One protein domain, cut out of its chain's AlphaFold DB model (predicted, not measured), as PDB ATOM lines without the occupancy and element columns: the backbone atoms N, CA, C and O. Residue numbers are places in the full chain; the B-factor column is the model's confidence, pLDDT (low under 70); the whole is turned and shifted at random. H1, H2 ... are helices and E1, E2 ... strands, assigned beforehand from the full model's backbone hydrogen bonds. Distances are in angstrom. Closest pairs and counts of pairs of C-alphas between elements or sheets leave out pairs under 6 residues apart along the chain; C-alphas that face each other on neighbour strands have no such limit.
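Overview. This is residues 32 to 148 of the 181 residues of an uncharacterized protein of Meinhardsimonia xiamenensis (UniProt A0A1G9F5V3). A short helix, H2, sits in the core, with one small sheet, E1 E2 E4, across from it, a second small sheet, E3 E5 E6, beside it, and H1 packed along it. H3, one leg of the helical hairpin H3 and H4, comes close to H2, and H5 sits at the corner where both sheets come near. The printed part has 117 residues, with five named helices and six named strands in the order E1 H1 E2 E3 H2 E4 E5 H3 H4 E6 H5, a mixed class of helices and strands. The sheet E1 E2 E4 is parallel and the sheet E3 E5 E6 is mixed. The whole is compact, with a radius of gyration of the C-alphas of 13.2 A, and spans 36 by 28 by 25 A.

Arrangement. E1, residues 32 to 34, and E2, residues 58 to 61, are parallel neighbours; N 34 and O 60 are 2.8 A apart, within hydrogen-bond range. With H1, residues 42 to 54, between them they form a strand-helix-strand unit, two parallel neighbour strands with a helix between, whose crossover is right-handed. H1 only grazes this sheet, with residues 52 to 53. E4, residues 79 to 81, is parallel to E2, with N 80 and O 59 2.9 A apart. H2, residues 68 to 75, has a height over this sheet of 9.7 A and runs slantwise to the strands, at 42 degrees to E2 on the local plane. H1 and H2 touch at a shallow tilt of 20 degrees, the same way; their closest C-alphas, Leu 42 and Ala 69, are 5.6 A apart. E3, residues 65 to 67, is parallel to E5, residues 86 to 89, with N 66 and O 86 2.9 A apart. E6, residues 137 to 140, is antiparallel to E5, with N 87 and O 139 2.8 A apart. H2 stands at the level of this second sheet. H3, residues 103 to 115, is close to H2 but not clearly touching; the closest C-alphas, Leu 72 and Met 113, are 6.7 A apart. Residues 110 to 115 of H3 touch H4, residues 119 to 127, in a helical hairpin, opposite ways at a shallow tilt of 17 degrees; the closest C-alphas, Ala 114 and Arg 122, are 5.1 A apart. H5, residues 141 to 146, only grazes both sheets. Every O i to N i+4 pair is within hydrogen-bond range in H1, H3, H4 and H5; in H2 0 of 4 are, but 5 of 5 O i to N i+3 pairs.

Along the chain. E1 begins at C-alpha 32, (-23.343, -16.934, 32.564). H1 and H3 are each 18.4 A long from first to last C-alpha, H2 13.5 A and H4 12.4 A. H5 ends at C-alpha 146, (-24.157, -10.216, 10.453).

Size, cuts and confidence. The C-alphas farthest apart, Gly 56 and Gly 98, are 36.9 A apart. The printed part has no cut. The link from E5 to H3, residues 90 to 102, is long. No printed residue is under 70 in pLDDT.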
ATOM      1  N   LEU A  32     -24.183 -18.098  32.294       97.38
ATOM      2  CA  LEU A  32     -23.343 -16.934  32.564       97.38
ATOM      3  C   LEU A  32     -23.842 -15.745  31.742       97.38
ATOM      4  O   LEU A  32     -23.805 -15.782  30.515       97.38
ATOM      5  N   VAL A  33     -24.259 -14.674  32.414       97.94
ATOM      6  CA  VAL A  33     -24.515 -13.382  31.766       97.94
ATOM      7  C   VAL A  33     -23.286 -12.504  31.962       97.94
ATOM      8  O   VAL A  33     -22.934 -12.154  33.086       97.94
ATOM      9  N   VAL A  34     -22.609 -12.178  30.867       98.38
ATOM     10  CA  VAL A  34     -21.414 -11.333  30.857       98.38
ATOM     11  C   VAL A  34     -21.858  -9.876  30.736       98.38
ATOM     12  O   VAL A  34     -22.436  -9.482  29.719       98.38
ATOM     13  N   GLY A  35     -21.612  -9.096  31.791       97.81
ATOM     14  CA  GLY A  35     -21.801  -7.643  31.818       97.81
ATOM     15  C   GLY A  35     -20.642  -6.894  31.156       97.81
ATOM     16  O   GLY A  35     -20.042  -7.388  30.203       97.81
ATOM     17  N   ASP A  36     -20.338  -5.697  31.654       98.38
ATOM     18  CA  ASP A  36     -19.198  -4.897  31.196       98.38
ATOM     19  C   ASP A  36     -17.881  -5.590  31.564       98.38
ATOM     20  O   ASP A  36     -17.546  -5.726  32.741       98.38
ATOM     21  N   ASP A  37     -17.130  -6.039  30.561       98.44
ATOM     22  CA  ASP A  37     -15.929  -6.845  30.778       98.44
ATOM     23  C   ASP A  37     -14.745  -6.281  29.970       98.44
ATOM     24  O   ASP A  37     -14.724  -6.381  28.736       98.44
ATOM     25  N   PRO A  38     -13.745  -5.666  30.637       96.69
ATOM     26  CA  PRO A  38     -12.587  -5.077  29.970       96.69
ATOM     27  C   PRO A  38     -11.567  -6.129  29.498       96.69
ATOM     28  O   PRO A  38     -10.562  -5.781  28.876       96.69
ATOM     29  N   GLY A  39     -11.792  -7.412  29.792       96.19
ATOM     30  CA  GLY A  39     -10.889  -8.508  29.478       96.19
ATOM     31  C   GLY A  39     -10.020  -8.901  30.668       96.19
ATOM     32  O   GLY A  39     -10.524  -9.194  31.749       96.19
ATOM     33  N   GLY A  40      -8.709  -9.016  30.455       94.38
ATOM     34  CA  GLY A  40      -7.754  -9.433  31.483       94.38
ATOM     35  C   GLY A  40      -6.822 -10.551  31.019       94.38
ATOM     36  O   GLY A  40      -6.482 -10.649  29.843       94.38
ATOM     37  N   SER A  41      -6.391 -11.391  31.963       95.25
ATOM     38  CA  SER A  41      -5.418 -12.461  31.712       95.25
ATOM     39  C   SER A  41      -5.916 -13.463  30.664       95.25
ATOM     40  O   SER A  41      -6.903 -14.171  30.886       95.25
ATOM     41  N   LEU A  42      -5.200 -13.557  29.538       95.31
ATOM     42  CA  LEU A  42      -5.491 -14.520  28.473       95.31
ATOM     43  C   LEU A  42      -5.451 -15.979  28.965       95.31
ATOM     44  O   LEU A  42      -6.441 -16.672  28.738       95.31
ATOM     45  N   PRO A  43      -4.409 -16.458  29.683       96.31
ATOM     46  CA  PRO A  43      -4.403 -17.823  30.217       96.31
ATOM     47  C   PRO A  43      -5.618 -18.140  31.099       96.31
ATOM     48  O   PRO A  43      -6.258 -19.178  30.929       96.31
ATOM     49  N   ALA A  44      -5.975 -17.226  32.009       97.56
ATOM     50  CA  ALA A  44      -7.114 -17.422  32.907       97.56
ATOM     51  C   ALA A  44      -8.434 -17.485  32.127       97.56
ATOM     52  O   ALA A  44      -9.279 -18.342  32.389       97.56
ATOM     53  N   ARG A  45      -8.592 -16.618  31.120       98.25
ATOM     54  CA  ARG A  45      -9.786 -16.610  30.278       98.25
ATOM     55  C   ARG A  45      -9.897 -17.862  29.413       98.25
ATOM     56  O   ARG A  45     -10.991 -18.402  29.294       98.25
ATOM     57  N   VAL A  46      -8.792 -18.349  28.848       98.56
ATOM     58  CA  VAL A  46      -8.763 -19.613  28.092       98.56
ATOM     59  C   VAL A  46      -9.217 -20.775  28.975       98.56
ATOM     60  O   VAL A  46     -10.081 -21.548  28.561       98.56
ATOM     61  N   ALA A  47      -8.717 -20.861  30.213       98.56
ATOM     62  CA  ALA A  47      -9.149 -21.879  31.171       98.56
ATOM     63  C   ALA A  47     -10.647 -21.763  31.504       98.56
ATOM     64  O   ALA A  47     -11.364 -22.764  31.533       98.56
ATOM     65  N   GLN A  48     -11.151 -20.540  31.686       98.38
ATOM     66  CA  GLN A  48     -12.573 -20.297  31.927       98.38
ATOM     67  C   GLN A  48     -13.451 -20.707  30.736       98.38
ATOM     68  O   GLN A  48     -14.474 -21.359  30.931       98.38
ATOM     69  N   VAL A  49     -13.050 -20.374  29.506       98.50
ATOM     70  CA  VAL A  49     -13.755 -20.792  28.282       98.50
ATOM     71  C   VAL A  49     -13.746 -22.315  28.140       98.50
ATOM     72  O   VAL A  49     -14.769 -22.898  27.792       98.50
ATOM     73  N   ALA A  50     -12.626 -22.979  28.435       98.19
ATOM     74  CA  ALA A  50     -12.549 -24.439  28.406       98.19
ATOM     75  C   ALA A  50     -13.527 -25.081  29.403       98.19
ATOM     76  O   ALA A  50     -14.263 -25.995  29.031       98.19
ATOM     77  N   ARG A  51     -13.600 -24.551  30.631       97.88
ATOM     78  CA  ARG A  51     -14.545 -25.009  31.654       97.88
ATOM     79  C   ARG A  51     -16.002 -24.832  31.210       97.88
ATOM     80  O   ARG A  51     -16.744 -25.805  31.176       97.88
ATOM     81  N   LEU A  52     -16.383 -23.625  30.781       97.75
ATOM     82  CA  LEU A  52     -17.748 -23.327  30.319       97.75
ATOM     83  C   LEU A  52     -18.162 -24.198  29.123       97.75
ATOM     84  O   LEU A  52     -19.321 -24.591  29.005       97.75
ATOM     85  N   ARG A  53     -17.212 -24.523  28.236       97.25
ATOM     86  CA  ARG A  53     -17.441 -25.450  27.123       97.25
ATOM     87  C   ARG A  53     -17.722 -26.866  27.622       97.25
ATOM     88  O   ARG A  53     -18.656 -27.482  27.120       97.25
ATOM     89  N   ALA A  54     -16.934 -27.368  28.573       96.50
ATOM     90  CA  ALA A  54     -17.124 -28.698  29.154       96.50
ATOM     91  C   ALA A  54     -18.456 -28.815  29.915       96.50
ATOM     92  O   ALA A  54     -19.113 -29.847  29.849       96.50
ATOM     93  N   GLU A  55     -18.884 -27.736  30.569       95.56
ATOM     94  CA  GLU A  55     -20.169 -27.645  31.275       95.56
ATOM     95  C   GLU A  55     -21.380 -27.528  30.330       95.56
ATOM     96  O   GLU A  55     -22.523 -27.632  30.773       95.56
ATOM     97  N   GLY A  56     -21.166 -27.266  29.034       95.69
ATOM     98  CA  GLY A  56     -22.256 -26.952  28.107       95.69
ATOM     99  C   GLY A  56     -23.018 -25.679  28.497       95.69
ATOM    100  O   GLY A  56     -24.212 -25.559  28.208       95.69
ATOM    101  N   ALA A  57     -22.344 -24.742  29.170       96.69
ATOM    102  CA  ALA A  57     -22.960 -23.548  29.727       96.69
ATOM    103  C   ALA A  57     -23.530 -22.629  28.634       96.69
ATOM    104  O   ALA A  57     -22.941 -22.456  27.563       96.69
ATOM    105  N   VAL A  58     -24.667 -21.994  28.929       97.31
ATOM    106  CA  VAL A  58     -25.219 -20.905  28.108       97.31
ATOM    107  C   VAL A  58     -24.524 -19.608  28.500       97.31
ATOM    108  O   VAL A  58     -24.508 -19.252  29.679       97.31
ATOM    109  N   VAL A  59     -23.968 -18.886  27.526       98.38
ATOM    110  CA  VAL A  59     -23.251 -17.627  27.775       98.38
ATOM    111  C   VAL A  59     -23.886 -16.483  27.003       98.38
ATOM    112  O   VAL A  59     -23.988 -16.517  25.783       98.38
ATOM    113  N   GLU A  60     -24.299 -15.438  27.708       98.44
ATOM    114  CA  GLU A  60     -24.946 -14.277  27.103       98.44
ATOM    115  C   GLU A  60     -24.086 -13.042  27.316       98.44
ATOM    116  O   GLU A  60     -23.916 -12.591  28.447       98.44
ATOM    117  N   ILE A  61     -23.541 -12.479  26.240       98.62
ATOM    118  CA  ILE A  61     -22.715 -11.274  26.324       98.62
ATOM    119  C   ILE A  61     -23.619 -10.059  26.154       98.62
ATOM    120  O   ILE A  61     -24.091  -9.787  25.051       98.62
ATOM    121  N   ARG A  62     -23.902  -9.366  27.263       97.62
ATOM    122  CA  ARG A  62     -24.929  -8.314  27.343       97.62
ATOM    123  C   ARG A  62     -24.439  -6.964  27.854       97.62
ATOM    124  O   ARG A  62     -25.205  -6.009  27.779       97.62
ATOM    125  N   GLY A  63     -23.207  -6.870  28.354       97.06
ATOM    126  CA  GLY A  63     -22.615  -5.594  28.752       97.06
ATOM    127  C   GLY A  63     -22.590  -4.559  27.628       97.06
ATOM    128  O   GLY A  63     -22.725  -4.881  26.447       97.06
ATOM    129  N   ARG A  64     -22.344  -3.303  27.986       97.50
ATOM    130  CA  ARG A  64     -22.051  -2.219  27.042       97.50
ATOM    131  C   ARG A  64     -20.796  -2.533  26.234       97.50
ATOM    132  O   ARG A  64     -20.744  -2.226  25.044       97.50
ATOM    133  N   TYR A  65     -19.810  -3.187  26.851       98.00
ATOM    134  CA  TYR A  65     -18.589  -3.613  26.178       98.00
ATOM    135  C   TYR A  65     -18.078  -4.991  26.610       98.00
ATOM    136  O   TYR A  65     -18.261  -5.428  27.744       98.00
ATOM    137  N   CYS A  66     -17.374  -5.643  25.686       98.69
ATOM    138  CA  CYS A  66     -16.622  -6.876  25.897       98.69
ATOM    139  C   CYS A  66     -15.279  -6.762  25.165       98.69
ATOM    140  O   CYS A  66     -15.202  -6.849  23.937       98.69
ATOM    141  N   LEU A  67     -14.212  -6.497  25.913       97.75
ATOM    142  CA  LEU A  67     -12.919  -6.096  25.363       97.75
ATOM    143  C   LEU A  67     -11.855  -7.177  25.562       97.75
ATOM    144  O   LEU A  67     -11.894  -7.955  26.519       97.75
ATOM    145  N   SER A  68     -10.862  -7.198  24.671       96.31
ATOM    146  CA  SER A  68      -9.663  -8.027  24.807       96.31
ATOM    147  C   SER A  68     -10.023  -9.507  25.031       96.31
ATOM    148  O   SER A  68     -10.773 -10.091  24.246       96.31
ATOM    149  N   ALA A  69      -9.539 -10.117  26.116       98.19
ATOM    150  CA  ALA A  69      -9.819 -11.499  26.489       98.19
ATOM    151  C   ALA A  69     -11.323 -11.826  26.606       98.19
ATOM    152  O   ALA A  69     -11.705 -12.955  26.305       98.19
ATOM    153  N   CYS A  70     -12.202 -10.879  26.967       98.75
ATOM    154  CA  CYS A  70     -13.648 -11.140  27.039       98.75
ATOM    155  C   CYS A  70     -14.195 -11.718  25.723       98.75
ATOM    156  O   CYS A  70     -15.025 -12.631  25.729       98.75
ATOM    157  N   THR A  71     -13.667 -11.249  24.587       98.75
ATOM    158  CA  THR A  71     -14.108 -11.669  23.250       98.75
ATOM    159  C   THR A  71     -13.971 -13.177  23.007       98.75
ATOM    160  O   THR A  71     -14.665 -13.714  22.146       98.75
ATOM    161  N   LEU A  72     -13.140 -13.896  23.774       98.81
ATOM    162  CA  LEU A  72     -12.988 -15.349  23.644       98.81
ATOM    163  C   LEU A  72     -14.286 -16.116  23.952       98.81
ATOM    164  O   LEU A  72     -14.458 -17.235  23.465       98.81
ATOM    165  N   TYR A  73     -15.226 -15.522  24.697       98.81
ATOM    166  CA  TYR A  73     -16.542 -16.125  24.930       98.81
ATOM    167  C   TYR A  73     -17.381 -16.290  23.666       98.81
ATOM    168  O   TYR A  73     -18.211 -17.194  23.627       98.81
ATOM    169  N   ILE A  74     -17.137 -15.492  22.618       98.62
ATOM    170  CA  ILE A  74     -17.827 -15.617  21.321       98.62
ATOM    171  C   ILE A  74     -17.658 -17.039  20.746       98.62
ATOM    172  O   ILE A  74     -18.510 -17.517  20.002       98.62
ATOM    173  N   GLY A  75     -16.575 -17.735  21.107       97.62
ATOM    174  CA  GLY A  75     -16.265 -19.099  20.675       97.62
ATOM    175  C   GLY A  75     -16.958 -20.233  21.408       97.62
ATOM    176  O   GLY A  75     -16.644 -21.403  21.149       97.62
ATOM    177  N   LEU A  76     -17.803 -19.934  22.393       98.50
ATOM    178  CA  LEU A  76     -18.539 -20.968  23.106       98.50
ATOM    179  C   LEU A  76     -19.725 -21.452  22.256       98.50
ATOM    180  O   LEU A  76     -20.423 -20.628  21.672       98.50
ATOM    181  N   PRO A  77     -20.001 -22.772  22.202       96.75
ATOM    182  CA  PRO A  77     -21.058 -23.316  21.342       96.75
ATOM    183  C   PRO A  77     -22.457 -22.755  21.629       96.75
ATOM    184  O   PRO A  77     -23.286 -22.672  20.731       96.75
ATOM    185  N   ARG A  78     -22.717 -22.388  22.889       97.12
ATOM    186  CA  ARG A  78     -23.988 -21.825  23.363       97.12
ATOM    187  C   ARG A  78     -23.818 -20.371  23.817       97.12
ATOM    188  O   ARG A  78     -24.450 -19.952  24.786       97.12
ATOM    189  N   ALA A  79     -22.933 -19.627  23.149       98.25
ATOM    190  CA  ALA A  79     -22.823 -18.187  23.339       98.25
ATOM    191  C   ALA A  79     -23.764 -17.410  22.419       98.25
ATOM    192  O   ALA A  79     -23.980 -17.783  21.267       98.25
ATOM    193  N   CYS A  80     -24.257 -16.281  22.916       98.50
ATOM    194  CA  CYS A  80     -24.916 -15.257  22.122       98.50
ATOM    195  C   CYS A  80     -24.370 -13.869  22.473       98.50
ATOM    196  O   CYS A  80     -23.816 -13.657  23.556       98.50
ATOM    197  N   VAL A  81     -24.557 -12.911  21.565       98.50
ATOM    198  CA  VAL A  81     -24.182 -11.507  21.767       98.50
ATOM    199  C   VAL A  81     -25.404 -10.598  21.725       98.50
ATOM    200  O   VAL A  81     -26.327 -10.794  20.931       98.50
ATOM    201  N   SER A  82     -25.413  -9.576  22.576       97.94
ATOM    202  CA  SER A  82     -26.349  -8.465  22.460       97.94
ATOM    203  C   SER A  82     -25.947  -7.576  21.273       97.94
ATOM    204  O   SER A  82     -24.773  -7.225  21.157       97.94
ATOM    205  N   PRO A  83     -26.893  -7.159  20.413       96.00
ATOM    206  CA  PRO A  83     -26.634  -6.297  19.260       96.00
ATOM    207  C   PRO A  83     -26.031  -4.937  19.643       96.00
ATOM    208  O   PRO A  83     -25.323  -4.347  18.830       96.00
ATOM    209  N   ALA A  84     -26.290  -4.460  20.867       94.88
ATOM    210  CA  ALA A  84     -25.800  -3.181  21.379       94.88
ATOM    211  C   ALA A  84     -24.399  -3.251  22.012       94.88
ATOM    212  O   ALA A  84     -23.786  -2.210  22.236       94.88
ATOM    213  N   THR A  85     -23.875  -4.445  22.311       97.88
ATOM    214  CA  THR A  85     -22.548  -4.580  22.926       97.88
ATOM    215  C   THR A  85     -21.455  -4.173  21.943       97.88
ATOM    216  O   THR A  85     -21.463  -4.589  20.784       97.88
ATOM    217  N   VAL A  86     -20.470  -3.408  22.413       98.00
ATOM    218  CA  VAL A  86     -19.247  -3.101  21.667       98.00
ATOM    219  C   VAL A  86     -18.162  -4.121  22.001       98.00
ATOM    220  O   VAL A  86     -17.752  -4.273  23.150       98.00
ATOM    221  N   PHE A  87     -17.644  -4.794  20.981       98.44
ATOM    222  CA  PHE A  87     -16.563  -5.762  21.101       98.44
ATOM    223  C   PHE A  87     -15.247  -5.143  20.662       98.44
ATOM    224  O   PHE A  87     -15.151  -4.602  19.562       98.44
ATOM    225  N   GLY A  88     -14.231  -5.227  21.518       97.44
ATOM    226  CA  GLY A  88     -12.903  -4.686  21.246       97.44
ATOM    227  C   GLY A  88     -11.868  -5.786  21.066       97.44
ATOM    228  O   GLY A  88     -11.602  -6.543  21.995       97.44
ATOM    229  N   PHE A  89     -11.239  -5.822  19.898       97.62
ATOM    230  CA  PHE A  89     -10.212  -6.787  19.521       97.62
ATOM    231  C   PHE A  89      -8.852  -6.098  19.394       97.62
ATOM    232  O   PHE A  89      -8.755  -5.000  18.848       97.62
ATOM    233  N   HIS A  90      -7.798  -6.748  19.872       95.69
ATOM    234  CA  HIS A  90      -6.414  -6.314  19.690       95.69
ATOM    235  C   HIS A  90      -5.471  -7.525  19.746       95.69
ATOM    236  O   HIS A  90      -5.893  -8.628  20.106       95.69
ATOM    237  N   GLY A  91      -4.196  -7.334  19.405       94.50
ATOM    238  CA  GLY A  91      -3.172  -8.376  19.526       94.50
ATOM    239  C   GLY A  91      -2.791  -8.684  20.968       94.50
ATOM    240  O   GLY A  91      -2.916  -7.816  21.824       94.50
ATOM    241  N   PRO A  92      -2.281  -9.882  21.280       93.00
ATOM    242  CA  PRO A  92      -1.828 -10.177  22.633       93.00
ATOM    243  C   PRO A  92      -0.740  -9.183  23.065       93.00
ATOM    244  O   PRO A  92       0.220  -8.926  22.336       93.00
ATOM    245  N   SER A  93      -0.902  -8.629  24.262       89.12
ATOM    246  CA  SER A  93      -0.024  -7.602  24.819       89.12
ATOM    247  C   SER A  93       0.632  -8.083  26.110       89.12
ATOM    248  O   SER A  93       0.164  -9.024  26.758       89.12
ATOM    249  N   SER A  94       1.727  -7.428  26.501       84.56
ATOM    250  CA  SER A  94       2.311  -7.610  27.829       84.56
ATOM    251  C   SER A  94       1.343  -7.140  28.923       84.56
ATOM    252  O   SER A  94       0.420  -6.364  28.674       84.56
ATOM    253  N   ARG A  95       1.594  -7.576  30.164       82.12
ATOM    254  CA  ARG A  95       0.949  -7.014  31.364       82.12
ATOM    255  C   ARG A  95       1.277  -5.526  31.537       82.12
ATOM    256  O   ARG A  95       0.495  -4.794  32.135       82.12
ATOM    257  N   PHE A  96       2.431  -5.097  31.036       78.75
ATOM    258  CA  PHE A  96       2.860  -3.707  31.069       78.75
ATOM    259  C   PHE A  96       2.396  -2.998  29.798       78.75
ATOM    260  O   PHE A  96       2.773  -3.383  28.689       78.75
ATOM    261  N   TYR A  97       1.564  -1.972  29.971       75.00
ATOM    262  CA  TYR A  97       1.016  -1.195  28.865       75.00
ATOM    263  C   TYR A  97       2.134  -0.579  28.011       75.00
ATOM    264  O   TYR A  97       3.126  -0.083  28.541       75.00
ATOM    265  N   GLY A  98       1.989  -0.641  26.685       70.50
ATOM    266  CA  GLY A  98       2.982  -0.139  25.728       70.50
ATOM    267  C   GLY A  98       4.177  -1.068  25.472       70.50
ATOM    268  O   GLY A  98       4.937  -0.825  24.539       70.50
ATOM    269  N   ILE A  99       4.330  -2.162  26.229       79.12
ATOM    270  CA  ILE A  99       5.397  -3.143  26.000       79.12
ATOM    271  C   ILE A  99       4.888  -4.266  25.093       79.12
ATOM    272  O   ILE A  99       3.965  -5.013  25.436       79.12
ATOM    273  N   SER A 100       5.527  -4.410  23.933       84.00
ATOM    274  CA  SER A 100       5.229  -5.495  22.995       84.00
ATOM    275  C   SER A 100       5.730  -6.842  23.514       84.00
ATOM    276  O   SER A 100       6.787  -6.939  24.136       84.00
ATOM    277  N   LEU A 101       4.982  -7.907  23.224       88.94
ATOM    278  CA  LEU A 101       5.457  -9.271  23.445       88.94
ATOM    279  C   LEU A 101       6.580  -9.614  22.452       88.94
ATOM    280  O   LEU A 101       6.546  -9.153  21.310       88.94
ATOM    281  N   PRO A 102       7.527 -10.495  22.826       93.19
ATOM    282  CA  PRO A 102       8.470 -11.064  21.870       93.19
ATOM    283  C   PRO A 102       7.736 -11.732  20.691       93.19
ATOM    284  O   PRO A 102       6.708 -12.380  20.925       93.19
ATOM    285  N   PRO A 103       8.263 -11.678  19.449       93.88
ATOM    286  CA  PRO A 103       7.540 -12.125  18.253       93.88
ATOM    287  C   PRO A 103       6.957 -13.541  18.349       93.88
ATOM    288  O   PRO A 103       5.805 -13.772  17.992       93.88
ATOM    289  N   ARG A 104       7.708 -14.497  18.914       95.44
ATOM    290  CA  ARG A 104       7.225 -15.877  19.107       95.44
ATOM    291  C   ARG A 104       6.023 -15.958  20.053       95.44
ATOM    292  O   ARG A 104       5.100 -16.725  19.792       95.44
ATOM    293  N   GLN A 105       6.029 -15.177  21.131       94.69
ATOM    294  CA  GLN A 105       4.918 -15.135  22.083       94.69
ATOM    295  C   GLN A 105       3.703 -14.439  21.474       94.69
ATOM    296  O   GLN A 105       2.588 -14.936  21.611       94.69
ATOM    297  N   PHE A 106       3.922 -13.335  20.754       95.56
ATOM    298  CA  PHE A 106       2.867 -12.646  20.020       95.56
ATOM    299  C   PHE A 106       2.168 -13.587  19.028       95.56
ATOM    300  O   PHE A 106       0.941 -13.689  19.024       95.56
ATOM    301  N   GLU A 107       2.937 -14.335  18.231       96.81
ATOM    302  CA  GLU A 107       2.394 -15.311  17.286       96.81
ATOM    303  C   GLU A 107       1.626 -16.439  17.974       96.81
ATOM    304  O   GLU A 107       0.516 -16.781  17.557       96.81
ATOM    305  N   HIS A 108       2.196 -17.008  19.038       96.62
ATOM    306  CA  HIS A 108       1.553 -18.066  19.807       96.62
ATOM    307  C   HIS A 108       0.196 -17.608  20.355       96.62
ATOM    308  O   HIS A 108      -0.832 -18.216  20.053       96.62
ATOM    309  N   TRP A 109       0.172 -16.500  21.098       96.56
ATOM    310  CA  TRP A 109      -1.051 -16.009  21.727       96.56
ATOM    311  C   TRP A 109      -2.071 -15.483  20.720       96.56
ATOM    312  O   TRP A 109      -3.268 -15.657  20.934       96.56
ATOM    313  N   SER A 110      -1.629 -14.938  19.583       97.56
ATOM    314  CA  SER A 110      -2.533 -14.575  18.488       97.56
ATOM    315  C   SER A 110      -3.307 -15.794  17.994       97.56
ATOM    316  O   SER A 110      -4.523 -15.732  17.844       97.56
ATOM    317  N   ARG A 111      -2.622 -16.925  17.777       98.44
ATOM    318  CA  ARG A 111      -3.273 -18.167  17.337       98.44
ATOM    319  C   ARG A 111      -4.182 -18.749  18.411       98.44
ATOM    320  O   ARG A 111      -5.267 -19.211  18.070       98.44
ATOM    321  N   VAL A 112      -3.772 -18.694  19.682       98.12
ATOM    322  CA  VAL A 112      -4.613 -19.118  20.812       98.12
ATOM    323  C   VAL A 112      -5.914 -18.322  20.827       98.12
ATOM    324  O   VAL A 112      -6.980 -18.924  20.790       98.12
ATOM    325  N   MET A 113      -5.851 -16.986  20.792       98.44
ATOM    326  CA  MET A 113      -7.050 -16.141  20.735       98.44
ATOM    327  C   MET A 113      -7.915 -16.475  19.514       98.44
ATOM    328  O   MET A 113      -9.107 -16.751  19.642       98.44
ATOM    329  N   ALA A 114      -7.295 -16.520  18.334       98.25
ATOM    330  CA  ALA A 114      -7.965 -16.774  17.066       98.25
ATOM    331  C   ALA A 114      -8.699 -18.126  17.024       98.25
ATOM    332  O   ALA A 114      -9.743 -18.236  16.379       98.25
ATOM    333  N   ALA A 115      -8.194 -19.149  17.722       98.19
ATOM    334  CA  ALA A 115      -8.822 -20.468  17.806       98.19
ATOM    335  C   ALA A 115     -10.197 -20.448  18.499       98.19
ATOM    336  O   ALA A 115     -11.008 -21.346  18.271       98.19
ATOM    337  N   HIS A 116     -10.488 -19.415  19.294       98.31
ATOM    338  CA  HIS A 116     -11.800 -19.209  19.902       98.31
ATOM    339  C   HIS A 116     -12.758 -18.410  19.013       98.31
ATOM    340  O   HIS A 116     -13.905 -18.226  19.389       98.31
ATOM    341  N   TYR A 117     -12.358 -17.929  17.838       98.25
ATOM    342  CA  TYR A 117     -13.268 -17.156  16.993       98.25
ATOM    343  C   TYR A 117     -13.929 -18.015  15.903       98.25
ATOM    344  O   TYR A 117     -13.269 -18.876  15.301       98.25
ATOM    345  N   PRO A 118     -15.216 -17.755  15.580       96.44
ATOM    346  CA  PRO A 118     -15.864 -18.323  14.402       96.44
ATOM    347  C   PRO A 118     -15.071 -18.020  13.118       96.44
ATOM    348  O   PRO A 118     -14.372 -17.005  13.059       96.44
ATOM    349  N   PRO A 119     -15.176 -18.841  12.057       95.38
ATOM    350  CA  PRO A 119     -14.245 -18.799  10.926       95.38
ATOM    351  C   PRO A 119     -14.052 -17.423  10.268       95.38
ATOM    352  O   PRO A 119     -12.920 -17.063   9.944       95.38
ATOM    353  N   ARG A 120     -15.127 -16.640  10.077       94.31
ATOM    354  CA  ARG A 120     -15.043 -15.290   9.483       94.31
ATOM    355  C   ARG A 120     -14.310 -14.313  10.403       94.31
ATOM    356  O   ARG A 120     -13.377 -13.650   9.958       94.31
ATOM    357  N   LEU A 121     -14.682 -14.289  11.684       96.25
ATOM    358  CA  LEU A 121     -14.055 -13.436  12.695       96.25
ATOM    359  C   LEU A 121     -12.584 -13.815  12.914       96.25
ATOM    360  O   LEU A 121     -11.728 -12.941  12.982       96.25
ATOM    361  N   ARG A 122     -12.271 -15.118  12.932       97.56
ATOM    362  CA  ARG A 122     -10.905 -15.645  13.035       97.56
ATOM    363  C   ARG A 122      -9.998 -15.123  11.925       97.56
ATOM    364  O   ARG A 122      -8.891 -14.673  12.209       97.56
ATOM    365  N   ARG A 123     -10.453 -15.192  10.667       96.50
ATOM    366  CA  ARG A 123      -9.672 -14.712   9.514       96.50
ATOM    367  C   ARG A 123      -9.389 -13.217   9.614       96.50
ATOM    368  O   ARG A 123      -8.239 -12.820   9.472       96.50
ATOM    369  N   TRP A 124     -10.405 -12.413   9.919       95.88
ATOM    370  CA  TRP A 124     -10.222 -10.973  10.102       95.88
ATOM    371  C   TRP A 124      -9.318 -10.629  11.286       95.88
ATOM    372  O   TRP A 124      -8.450  -9.769  11.162       95.88
ATOM    373  N   PHE A 125      -9.467 -11.320  12.419       97.12
ATOM    374  CA  PHE A 125      -8.606 -11.094  13.573       97.12
ATOM    375  C   PHE A 125      -7.137 -11.327  13.215       97.12
ATOM    376  O   PHE A 125      -6.292 -10.481  13.502       97.12
ATOM    377  N   MET A 126      -6.850 -12.449  12.545       97.50
ATOM    378  CA  MET A 126      -5.489 -12.802  12.145       97.50
ATOM    379  C   MET A 126      -4.906 -11.849  11.099       97.50
ATOM    380  O   MET A 126      -3.710 -11.580  11.146       97.50
ATOM    381  N   ALA A 127      -5.733 -11.345  10.181       95.94
ATOM    382  CA  ALA A 127      -5.304 -10.430   9.126       95.94
ATOM    383  C   ALA A 127      -5.152  -8.974   9.596       95.94
ATOM    384  O   ALA A 127      -4.370  -8.228   9.016       95.94
ATOM    385  N   SER A 128      -5.910  -8.549  10.613       93.38
ATOM    386  CA  SER A 128      -6.040  -7.125  10.946       93.38
ATOM    387  C   SER A 128      -6.007  -6.858  12.447       93.38
ATOM    388  O   SER A 128      -5.069  -6.234  12.937       93.38
ATOM    389  N   ALA A 129      -7.004  -7.324  13.207       94.81
ATOM    390  CA  ALA A 129      -7.192  -6.869  14.590       94.81
ATOM    391  C   ALA A 129      -6.025  -7.227  15.520       94.81
ATOM    392  O   ALA A 129      -5.713  -6.462  16.430       94.81
ATOM    393  N   ARG A 130      -5.329  -8.343  15.273       95.25
ATOM    394  CA  ARG A 130      -4.157  -8.715  16.071       95.25
ATOM    395  C   ARG A 130      -2.997  -7.721  15.960       95.25
ATOM    396  O   ARG A 130      -2.113  -7.730  16.802       95.25
ATOM    397  N   HIS A 131      -2.969  -6.884  14.927       93.38
ATOM    398  CA  HIS A 131      -1.920  -5.881  14.738       93.38
ATOM    399  C   HIS A 131      -2.225  -4.562  15.461       93.38
ATOM    400  O   HIS A 131      -1.382  -3.670  15.486       93.38
ATOM    401  N   VAL A 132      -3.393  -4.446  16.100       90.31
ATOM    402  CA  VAL A 132      -3.681  -3.347  17.024       90.31
ATOM    403  C   VAL A 132      -2.897  -3.573  18.308       90.31
ATOM    404  O   VAL A 132      -3.160  -4.527  19.039       90.31
ATOM    405  N   THR A 133      -1.931  -2.696  18.571       78.31
ATOM    406  CA  THR A 133      -1.095  -2.709  19.783       78.31
ATOM    407  C   THR A 133      -1.521  -1.660  20.809       78.31
ATOM    408  O   THR A 133      -1.219  -1.803  21.991       78.31
ATOM    409  N   MET A 134      -2.258  -0.629  20.379       83.38
ATOM    410  CA  MET A 134      -2.854   0.401  21.231       83.38
ATOM    411  C   MET A 134      -4.341   0.548  20.901       83.38
ATOM    412  O   MET A 134      -4.717   0.700  19.739       83.38
ATOM    413  N   GLY A 135      -5.195   0.520  21.924       88.38
ATOM    414  CA  GLY A 135      -6.646   0.583  21.750       88.38
ATOM    415  C   GLY A 135      -7.250  -0.717  21.206       88.38
ATOM    416  O   GLY A 135      -6.786  -1.811  21.519       88.38
ATOM    417  N   PHE A 136      -8.330  -0.594  20.426       92.62
ATOM    418  CA  PHE A 136      -9.127  -1.732  19.959       92.62
ATOM    419  C   PHE A 136      -9.636  -1.529  18.528       92.62
ATOM    420  O   PHE A 136     -10.202  -0.480  18.210       92.62
ATOM    421  N   ALA A 137      -9.549  -2.576  17.706       94.12
ATOM    422  CA  ALA A 137     -10.431  -2.757  16.559       94.12
ATOM    423  C   ALA A 137     -11.827  -3.111  17.080       94.12
ATOM    424  O   ALA A 137     -11.972  -4.066  17.843       94.12
ATOM    425  N   ARG A 138     -12.851  -2.344  16.703       95.12
ATOM    426  CA  ARG A 138     -14.197  -2.511  17.258       95.12
ATOM    427  C   ARG A 138     -15.174  -3.103  16.260       95.12
ATOM    428  O   ARG A 138     -15.152  -2.724  15.095       95.12
ATOM    429  N   LEU A 139     -16.036  -3.977  16.767       95.31
ATOM    430  CA  LEU A 139     -17.252  -4.445  16.110       95.31
ATOM    431  C   LEU A 139     -18.402  -4.346  17.111       95.31
ATOM    432  O   LEU A 139     -18.252  -4.703  18.277       95.31
ATOM    433  N   SER A 140     -19.553  -3.871  16.672       95.94
ATOM    434  CA  SER A 140     -20.807  -3.985  17.409       95.94
ATOM    435  C   SER A 140     -21.310  -5.428  17.411       95.94
ATOM    436  O   SER A 140     -20.955  -6.248  16.556       95.94
ATOM    437  N   GLY A 141     -22.206  -5.739  18.344       96.25
ATOM    438  CA  GLY A 141     -22.933  -6.999  18.334       96.25
ATOM    439  C   GLY A 141     -23.708  -7.201  17.035       96.25
ATOM    440  O   GLY A 141     -23.694  -8.302  16.500       96.25
ATOM    441  N   ARG A 142     -24.308  -6.142  16.470       96.00
ATOM    442  CA  ARG A 142     -24.957  -6.190  15.145       96.00
ATOM    443  C   ARG A 142     -24.011  -6.666  14.044       96.00
ATOM    444  O   ARG A 142     -24.371  -7.570  13.294       96.00
ATOM    445  N   GLU A 143     -22.803  -6.110  13.971       95.56
ATOM    446  CA  GLU A 143     -21.798  -6.531  12.988       95.56
ATOM    447  C   GLU A 143     -21.382  -7.992  13.209       95.56
ATOM    448  O   GLU A 143     -21.313  -8.760  12.253       95.56
ATOM    449  N   LEU A 144     -21.179  -8.428  14.458       96.31
ATOM    450  CA  LEU A 144     -20.885  -9.835  14.756       96.31
ATOM    451  C   LEU A 144     -22.033 -10.778  14.370       96.31
ATOM    452  O   LEU A 144     -21.781 -11.865  13.846       96.31
ATOM    453  N   ILE A 145     -23.283 -10.367  14.581       95.88
ATOM    454  CA  ILE A 145     -24.467 -11.138  14.182       95.88
ATOM    455  C   ILE A 145     -24.530 -11.264  12.656       95.88
ATOM    456  O   ILE A 145     -24.701 -12.368  12.142       95.88
ATOM    457  N   ALA A 146     -24.268 -10.182  11.916       91.06
ATOM    458  CA  ALA A 146     -24.157 -10.216  10.453       91.06
ATOM    459  C   ALA A 146     -23.000 -11.113   9.951       91.06
ATOM    460  O   ALA A 146     -23.016 -11.609   8.820       91.06
ATOM    461  N   LEU A 147     -21.994 -11.370  10.794       88.56
ATOM    462  CA  LEU A 147     -20.909 -12.319  10.528       88.56
ATOM    463  C   LEU A 147     -21.247 -13.772  10.903       88.56
ATOM    464  O   LEU A 147     -20.434 -14.658  10.618       88.56
ATOM    465  N   GLY A 148     -22.425 -14.027  11.478       91.88
ATOM    466  CA  GLY A 148     -22.929 -15.356  11.830       91.88
ATOM    467  C   GLY A 148     -22.822 -15.721  13.314       91.88
ATOM    468  O   GLY A 148     -22.934 -16.898  13.648       91.88
TER     469      GLY A 148